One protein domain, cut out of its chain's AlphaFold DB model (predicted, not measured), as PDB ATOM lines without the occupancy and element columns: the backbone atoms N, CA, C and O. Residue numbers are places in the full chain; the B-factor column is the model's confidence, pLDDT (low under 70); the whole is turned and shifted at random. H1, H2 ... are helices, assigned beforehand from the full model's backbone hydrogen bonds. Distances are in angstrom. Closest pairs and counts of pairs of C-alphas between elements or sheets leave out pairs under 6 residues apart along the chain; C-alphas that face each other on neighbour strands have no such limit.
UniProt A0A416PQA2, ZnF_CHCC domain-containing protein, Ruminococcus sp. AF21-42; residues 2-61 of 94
ATOM      1  N   LYS A   2      -3.352 -27.833   5.563       54.03
ATOM      2  CA  LYS A   2      -3.435 -29.086   6.326       54.03
ATOM      3  C   LYS A   2      -4.742 -29.013   7.114       54.03
ATOM      4  O   LYS A   2      -4.860 -28.178   7.999       54.03
ATOM      5  N   VAL A   3      -5.755 -29.771   6.702       66.00
ATOM      6  CA  VAL A   3      -7.021 -29.835   7.445       66.00
ATOM      7  C   VAL A   3      -6.781 -30.745   8.643       66.00
ATOM      8  O   VAL A   3      -6.500 -31.930   8.450       66.00
ATOM      9  N   ASP A   4      -6.847 -30.198   9.856       72.69
ATOM     10  CA  ASP A   4      -6.802 -31.006  11.074       72.69
ATOM     11  C   ASP A   4      -8.057 -31.878  11.136       72.69
ATOM     12  O   ASP A   4      -9.186 -31.393  11.201       72.69
ATOM     13  N   ARG A   5      -7.862 -33.196  11.060       79.75
ATOM     14  CA  ARG A   5      -8.944 -34.183  11.124       79.75
ATOM     15  C   ARG A   5      -9.262 -34.497  12.584       79.75
ATOM     16  O   ARG A   5      -8.841 -35.531  13.091       79.75
ATOM     17  N   ARG A   6      -9.997 -33.595  13.234       88.44
ATOM     18  CA  ARG A   6     -10.483 -33.732  14.617       88.44
ATOM     19  C   ARG A   6     -11.999 -33.841  14.657       88.44
ATOM     20  O   ARG A   6     -12.680 -33.273  13.803       88.44
ATOM     21  N   TYR A   7     -12.525 -34.556  15.647       90.44
ATOM     22  CA  TYR A   7     -13.958 -34.550  15.934       90.44
ATOM     23  C   TYR A   7     -14.298 -33.444  16.935       90.44
ATOM     24  O   TYR A   7     -13.470 -33.043  17.758       90.44
ATOM     25  N   TYR A   8     -15.539 -32.964  16.858       91.25
ATOM     26  CA  TYR A   8     -16.099 -31.977  17.773       91.25
ATOM     27  C   TYR A   8     -17.555 -32.332  18.099       91.25
ATOM     28  O   TYR A   8     -18.363 -32.556  17.199       91.25
ATOM     29  N   CYS A   9     -17.891 -32.386  19.384       91.31
ATOM     30  CA  CYS A   9     -19.244 -32.604  19.886       91.31
ATOM     31  C   CYS A   9     -19.949 -31.260  20.100       91.31
ATOM     32  O   CYS A   9     -19.630 -30.540  21.040       91.31
ATOM     33  N   PHE A  10     -20.966 -30.943  19.297       90.81
ATOM     34  CA  PHE A  10     -21.701 -29.673  19.420       90.81
ATOM     35  C   PHE A  10     -22.601 -29.568  20.661       90.81
ATOM     36  O   PHE A  10     -22.949 -28.463  21.057       90.81
ATOM     37  N   GLY A  11     -22.978 -30.691  21.280       94.06
ATOM     38  CA  GLY A  11     -23.803 -30.683  22.495       94.06
ATOM     39  C   GLY A  11     -22.999 -30.606  23.794       94.06
ATOM     40  O   GLY A  11     -23.471 -30.060  24.782       94.06
ATOM     41  N   CYS A  12     -21.785 -31.156  23.792       90.81
ATOM     42  CA  CYS A  12     -20.982 -31.371  24.994       90.81
ATOM     43  C   CYS A  12     -19.606 -30.694  24.959       90.81
ATOM     44  O   CYS A  12     -18.911 -30.666  25.968       90.81
ATOM     45  N   GLY A  13     -19.188 -30.161  23.809       89.31
ATOM     46  CA  GLY A  13     -17.895 -29.499  23.634       89.31
ATOM     47  C   GLY A  13     -16.688 -30.441  23.594       89.31
ATOM     48  O   GLY A  13     -15.566 -29.963  23.465       89.31
ATOM     49  N   CYS A  14     -16.879 -31.763  23.686       89.50
ATOM     50  CA  CYS A  14     -15.782 -32.726  23.584       89.50
ATOM     51  C   CYS A  14     -15.089 -32.633  22.220       89.50
ATOM     52  O   CYS A  14     -15.746 -32.604  21.179       89.50
ATOM     53  N   THR A  15     -13.757 -32.634  22.233       91.69
ATOM     54  CA  THR A  15     -12.915 -32.566  21.032       91.69
ATOM     55  C   THR A  15     -11.816 -33.611  21.127       91.69
ATOM     56  O   THR A  15     -11.374 -33.910  22.236       91.69
ATOM     57  N   GLY A  16     -11.339 -34.115  19.995       91.38
ATOM     58  CA  GLY A  16     -10.208 -35.037  19.986       91.38
ATOM     59  C   GLY A  16      -9.952 -35.656  18.622       91.38
ATOM     60  O   GLY A  16     -10.546 -35.256  17.613       91.38
ATOM     61  N   ASP A  17      -9.074 -36.649  18.608       91.69
ATOM     62  CA  ASP A  17      -8.786 -37.465  17.432       91.69
ATOM     63  C   ASP A  17      -9.624 -38.757  17.443       91.69
ATOM     64  O   ASP A  17     -10.358 -39.058  18.387       91.69
ATOM     65  N   ALA A  18      -9.518 -39.567  16.387       91.62
ATOM     66  CA  ALA A  18     -10.264 -40.825  16.282       91.62
ATOM     67  C   ALA A  18     -10.008 -41.792  17.459       91.62
ATOM     68  O   ALA A  18     -10.905 -42.546  17.828       91.62
ATOM     69  N   ILE A  19      -8.810 -41.763  18.057       92.88
ATOM     70  CA  ILE A  19      -8.454 -42.600  19.216       92.88
ATOM     71  C   ILE A  19      -9.182 -42.126  20.479       92.88
ATOM     72  O   ILE A  19      -9.690 -42.949  21.237       92.88
ATOM     73  N   ASP A  20      -9.273 -40.813  20.697       92.94
ATOM     74  CA  ASP A  20      -9.979 -40.257  21.857       92.94
ATOM     75  C   ASP A  20     -11.474 -40.564  21.771       92.94
ATOM     76  O   ASP A  20     -12.102 -40.933  22.765       92.94
ATOM     77  N   PHE A  21     -12.027 -40.495  20.556       92.88
ATOM     78  CA  PHE A  21     -13.411 -40.869  20.304       92.88
ATOM     79  C   PHE A  21     -13.669 -42.337  20.647       92.88
ATOM     80  O   PHE A  21     -14.627 -42.636  21.354       92.88
ATOM     81  N   THR A  22     -12.821 -43.266  20.192       93.75
ATOM     82  CA  THR A  22     -13.018 -44.690  20.503       93.75
ATOM     83  C   THR A  22     -12.775 -45.005  21.975       93.75
ATOM     84  O   THR A  22     -13.498 -45.827  22.538       93.75
ATOM     85  N   ALA A  23     -11.835 -44.325  22.630       94.94
ATOM     86  CA  ALA A  23     -11.630 -44.446  24.071       94.94
ATOM     87  C   ALA A  23     -12.881 -44.022  24.857       94.94
ATOM     88  O   ALA A  23     -13.340 -44.770  25.719       94.94
ATOM     89  N   GLN A  24     -13.480 -42.876  24.515       92.31
ATOM     90  CA  GLN A  24     -14.718 -42.393  25.140       92.31
ATOM     91  C   GLN A  24     -15.921 -43.284  24.816       92.31
ATOM     92  O   GLN A  24     -16.735 -43.554  25.695       92.31
ATOM     93  N   LEU A  25     -16.021 -43.770  23.577       92.19
ATOM     94  CA  LEU A  25     -17.135 -44.600  23.119       92.19
ATOM     95  C   LEU A  25     -17.173 -45.968  23.812       92.19
ATOM     96  O   LEU A  25     -18.251 -46.456  24.141       92.19
ATOM     97  N   PHE A  26     -16.012 -46.596  24.015       92.38
ATOM     98  CA  PHE A  26     -15.910 -47.934  24.607       92.38
ATOM     99  C   PHE A  26     -15.519 -47.925  26.091       92.38
ATOM    100  O   PHE A  26     -15.506 -48.988  26.708       92.38
ATOM    101  N   GLY A  27     -15.190 -46.765  26.666       94.00
ATOM    102  CA  GLY A  27     -14.728 -46.657  28.053       94.00
ATOM    103  C   GLY A  27     -13.406 -47.387  28.310       94.00
ATOM    104  O   GLY A  27     -13.210 -47.948  29.384       94.00
ATOM    105  N   ILE A  28     -12.517 -47.423  27.314       95.50
ATOM    106  CA  ILE A  28     -11.229 -48.135  27.365       95.50
ATOM    107  C   ILE A  28     -10.054 -47.155  27.373       95.50
ATOM    108  O   ILE A  28     -10.184 -45.998  26.974       95.50
ATOM    109  N   GLY A  29      -8.880 -47.620  27.804       93.69
ATOM    110  CA  GLY A  29      -7.662 -46.812  27.755       93.69
ATOM    111  C   GLY A  29      -7.240 -46.480  26.317       93.69
ATOM    112  O   GLY A  29      -7.517 -47.232  25.385       93.69
ATOM    113  N   LEU A  30      -6.497 -45.383  26.133       92.38
ATOM    114  CA  LEU A  30      -6.046 -44.913  24.807       92.38
ATOM    115  C   LEU A  30      -5.248 -45.975  24.026       92.38
ATOM    116  O   LEU A  30      -5.377 -46.091  22.809       92.38
ATOM    117  N   LYS A  31      -4.437 -46.780  24.726       90.56
ATOM    118  CA  LYS A  31      -3.676 -47.882  24.117       90.56
ATOM    119  C   LYS A  31      -4.601 -48.970  23.566       90.56
ATOM    120  O   LYS A  31      -4.382 -49.453  22.458       90.56
ATOM    121  N   ASP A  32      -5.625 -49.330  24.327       90.44
ATOM    122  CA  ASP A  32      -6.574 -50.376  23.951       90.44
ATOM    123  C   ASP A  32      -7.500 -49.884  22.836       90.44
ATOM    124  O   ASP A  32      -7.799 -50.627  21.907       90.44
ATOM    125  N   ALA A  33      -7.865 -48.601  22.862       94.69
ATOM    126  CA  ALA A  33      -8.571 -47.918  21.782       94.69
ATOM    127  C   ALA A  33      -7.785 -47.951  20.464       94.69
ATOM    128  O   ALA A  33      -8.334 -48.317  19.423       94.69
ATOM    129  N   ALA A  34      -6.486 -47.640  20.505       92.44
ATOM    130  CA  ALA A  34      -5.610 -47.740  19.339       92.44
ATOM    131  C   ALA A  34      -5.468 -49.191  18.846       92.44
ATOM    132  O   ALA A  34      -5.460 -49.436  17.641       92.44
ATOM    133  N   MET A  35      -5.398 -50.156  19.767       90.69
ATOM    134  CA  MET A  35      -5.318 -51.579  19.434       90.69
ATOM    135  C   MET A  35      -6.599 -52.084  18.761       90.69
ATOM    136  O   MET A  35      -6.528 -52.760  17.738       90.69
ATOM    137  N   LYS A  36      -7.763 -51.697  19.289       90.94
ATOM    138  CA  LYS A  36      -9.077 -52.025  18.731       90.94
ATOM    139  C   LYS A  36      -9.243 -51.450  17.325       90.94
ATOM    140  O   LYS A  36      -9.613 -52.173  16.411       90.94
ATOM    141  N   LEU A  37      -8.867 -50.184  17.128       92.31
ATOM    142  CA  LEU A  37      -8.840 -49.558  15.804       92.31
ATOM    143  C   LEU A  37      -7.923 -50.316  14.833       92.31
ATOM    144  O   LEU A  37      -8.298 -50.561  13.688       92.31
ATOM    145  N   ALA A  38      -6.727 -50.709  15.273       91.12
ATOM    146  CA  ALA A  38      -5.813 -51.468  14.430       91.12
ATOM    147  C   ALA A  38      -6.388 -52.839  14.039       91.12
ATOM    148  O   ALA A  38      -6.242 -53.256  12.890       91.12
ATOM    149  N   ASP A  39      -7.093 -53.505  14.952       88.00
ATOM    150  CA  ASP A  39      -7.772 -54.774  14.691       88.00
ATOM    151  C   ASP A  39      -8.947 -54.628  13.714       88.00
ATOM    152  O   ASP A  39      -9.045 -55.403  12.757       88.00
ATOM    153  N   ASP A  40      -9.783 -53.606  13.897       90.38
ATOM    154  CA  ASP A  40     -10.959 -53.341  13.061       90.38
ATOM    155  C   ASP A  40     -10.560 -52.994  11.616       90.38
ATOM    156  O   ASP A  40     -11.131 -53.514  10.653       90.38
ATOM    157  N   PHE A  41      -9.521 -52.167  11.445       89.06
ATOM    158  CA  PHE A  41      -9.006 -51.756  10.132       89.06
ATOM    159  C   PHE A  41      -7.916 -52.681   9.572       89.06
ATOM    160  O   PHE A  41      -7.397 -52.428   8.481       89.06
ATOM    161  N   ARG A  42      -7.565 -53.758  10.289       84.62
ATOM    162  CA  ARG A  42      -6.483 -54.700   9.941       84.62
ATOM    163  C   ARG A  42      -5.145 -54.005   9.656       84.62
ATOM    164  O   ARG A  42      -4.426 -54.374   8.724       84.62
ATOM    165  N   ILE A  43      -4.809 -52.999  10.457       85.81
ATOM    166  CA  ILE A  43      -3.528 -52.292  10.390       85.81
ATOM    167  C   ILE A  43      -2.492 -53.127  11.157       85.81
ATOM    168  O   ILE A  43      -2.709 -53.417  12.332       85.81
ATOM    169  N   PRO A  44      -1.367 -53.530  10.537       78.94
ATOM    170  CA  PRO A  44      -0.336 -54.285  11.237       78.94
ATOM    171  C   PRO A  44       0.311 -53.417  12.321       78.94
ATOM    172  O   PRO A  44       0.730 -52.287  12.059       78.94
ATOM    173  N   TYR A  45       0.406 -53.948  13.539       77.69
ATOM    174  CA  TYR A  45       1.066 -53.288  14.660       77.69
ATOM    175  C   TYR A  45       1.942 -54.284  15.426       77.69
ATOM    176  O   TYR A  45       1.587 -55.445  15.647       77.69
ATOM    177  N   SER A  46       3.100 -53.796  15.872       68.00
ATOM    178  CA  SER A  46       4.218 -54.587  16.408       68.00
ATOM    179  C   SER A  46       3.890 -55.463  17.628       68.00
ATOM    180  O   SER A  46       4.678 -56.346  17.966       68.00
ATOM    181  N   GLY A  47       2.740 -55.245  18.276       60.81
ATOM    182  CA  GLY A  47       2.272 -56.017  19.429       60.81
ATOM    183  C   GLY A  47       1.660 -57.377  19.077       60.81
ATOM    184  O   GLY A  47       1.899 -58.340  19.796       60.81
ATOM    185  N   LYS A  48       0.926 -57.490  17.961       53.56
ATOM    186  CA  LYS A  48       0.278 -58.754  17.540       53.56
ATOM    187  C   LYS A  48       1.159 -59.609  16.641       53.56
ATOM    188  O   LYS A  48       1.009 -60.832  16.561       53.56
ATOM    189  N   ASP A  49       2.101 -58.957  15.975       49.38
ATOM    190  CA  ASP A  49       2.955 -59.584  14.984       49.38
ATOM    191  C   ASP A  49       3.996 -60.527  15.606       49.38
ATOM    192  O   ASP A  49       4.375 -61.504  14.975       49.38
ATOM    193  N   ARG A  50       4.426 -60.349  16.860       49.66
ATOM    194  CA  ARG A  50       5.436 -61.261  17.433       49.66
ATOM    195  C   ARG A  50       4.910 -62.661  17.758       49.66
ATOM    196  O   ARG A  50       5.646 -63.619  17.540       49.66
ATOM    197  N   GLU A  51       3.664 -62.797  18.203       48.09
ATOM    198  CA  GLU A  51       3.076 -64.111  18.512       48.09
ATOM    199  C   GLU A  51       2.443 -64.773  17.282       48.09
ATOM    200  O   GLU A  51       2.584 -65.977  17.079       48.09
ATOM    201  N   SER A  52       1.822 -63.996  16.388       47.62
ATOM    202  CA  SER A  52       1.166 -64.552  15.197       47.62
ATOM    203  C   SER A  52       2.071 -64.645  13.956       47.62
ATOM    204  O   SER A  52       1.840 -65.507  13.101       47.62
ATOM    205  N   GLN A  53       3.156 -63.859  13.855       46.28
ATOM    206  CA  GLN A  53       4.156 -64.029  12.786       46.28
ATOM    207  C   GLN A  53       5.209 -65.095  13.098       46.28
ATOM    208  O   GLN A  53       5.905 -65.503  12.169       46.28
ATOM    209  N   GLN A  54       5.321 -65.619  14.326       46.06
ATOM    210  CA  GLN A  54       6.152 -66.812  14.547       46.06
ATOM    211  C   GLN A  54       5.621 -68.018  13.752       46.06
ATOM    212  O   GLN A  54       6.420 -68.732  13.150       46.06
ATOM    213  N   ASN A  55       4.297 -68.150  13.593       43.75
ATOM    214  CA  ASN A  55       3.674 -69.184  12.751       43.75
ATOM    215  C   ASN A  55       3.515 -68.807  11.266       43.75
ATOM    216  O   ASN A  55       3.120 -69.637  10.449       43.75
ATOM    217  N   LYS A  56       3.844 -67.569  10.877       46.25
ATOM    218  CA  LYS A  56       3.858 -67.109   9.476       46.25
ATOM    219  C   LYS A  56       5.178 -66.447   9.105       46.25
ATOM    220  O   LYS A  56       5.209 -65.545   8.266       46.25
ATOM    221  N   ARG A  57       6.297 -66.972   9.611       45.38
ATOM    222  CA  ARG A  57       7.553 -66.906   8.863       45.38
ATOM    223  C   ARG A  57       7.341 -67.720   7.590       45.38
ATOM    224  O   ARG A  57       7.729 -68.878   7.498       45.38
ATOM    225  N   ARG A  58       6.687 -67.104   6.597       51.59
ATOM    226  CA  ARG A  58       6.881 -67.466   5.203       51.59
ATOM    227  C   ARG A  58       8.381 -67.366   5.029       51.59
ATOM    228  O   ARG A  58       8.924 -66.265   4.963       51.59
ATOM    229  N   VAL A  59       9.039 -68.521   5.053       54.25
ATOM    230  CA  VAL A  59      10.371 -68.689   4.489       54.25
ATOM    231  C   VAL A  59      10.347 -67.845   3.220       54.25
ATOM    232  O   VAL A  59       9.400 -68.014   2.443       54.25
ATOM    233  N   PRO A  60      11.246 -66.866   3.028       52.81
ATOM    234  CA  PRO A  60      11.299 -66.173   1.760       52.81
ATOM    235  C   PRO A  60      11.594 -67.260   0.735       52.81
ATOM    236  O   PRO A  60      12.727 -67.723   0.617       52.81
ATOM    237  N   ILE A  61      10.541 -67.745   0.068       57.75
ATOM    238  CA  ILE A  61      10.650 -68.633  -1.074       57.75
ATOM    239  C   ILE A  61      11.463 -67.786  -2.029       57.75
ATOM    240  O   ILE A  61      10.965 -66.783  -2.549       57.75
TER     241      ILE A  61
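AT A GLANCE: This is residues 2 to 61 of the 94 residues of the protein "ZnF_CHCC domain-containing protein" of Ruminococcus sp. AF21-42 (UniProt A0A416PQA2). A drawn-out chain of helices: residues 2 to 17 form a looped-back stretch with no named element, H1 and H2 pack together at nearly a right angle, and residues 49 to 61 stick out as a free tail that begins within H3. The 60 printed residues hold three named helices, H1, H2, H3, and no named strand; the class is all helix, with 27 residues in named elements, under half. The whole is extended and flat, radius of gyration of the C-alphas 16.3 A, spanning 55 by 30 by 13 A.

HOW THE PARTS SIT: Residues 7 to 8 pair briefly with residues 15 to 16, antiparallel. H1, residues 18 to 26, touches H2, residues 30 to 40, closest at the C-alphas of Ala 23 and Ala 33, 5.2 A; their lines are about perpendicular, 84 degrees. H3, residues 46 to 52, is apart from both. In H1 and H2 every O i to N i+4 pair is within hydrogen-bond range; in H3, 1 of 3, and 0 of 4 O i to N i+3 pairs.

IN THESE COORDINATES: H1, 12.3 A long, begins at C-alpha 18 (-10.264, -40.825, 16.282). H2 measures 15.3 A. H3, 10.5 A, ends at C-alpha 52 (1.166, -64.552, 15.197).

THE WHOLE: The farthest C-alphas, Gly 11 and Ile 61, are 56.4 A apart. The printed part has no cut, and both links between helices are tight. pLDDT is under 70 at residues 2 to 3 and 46 to 61.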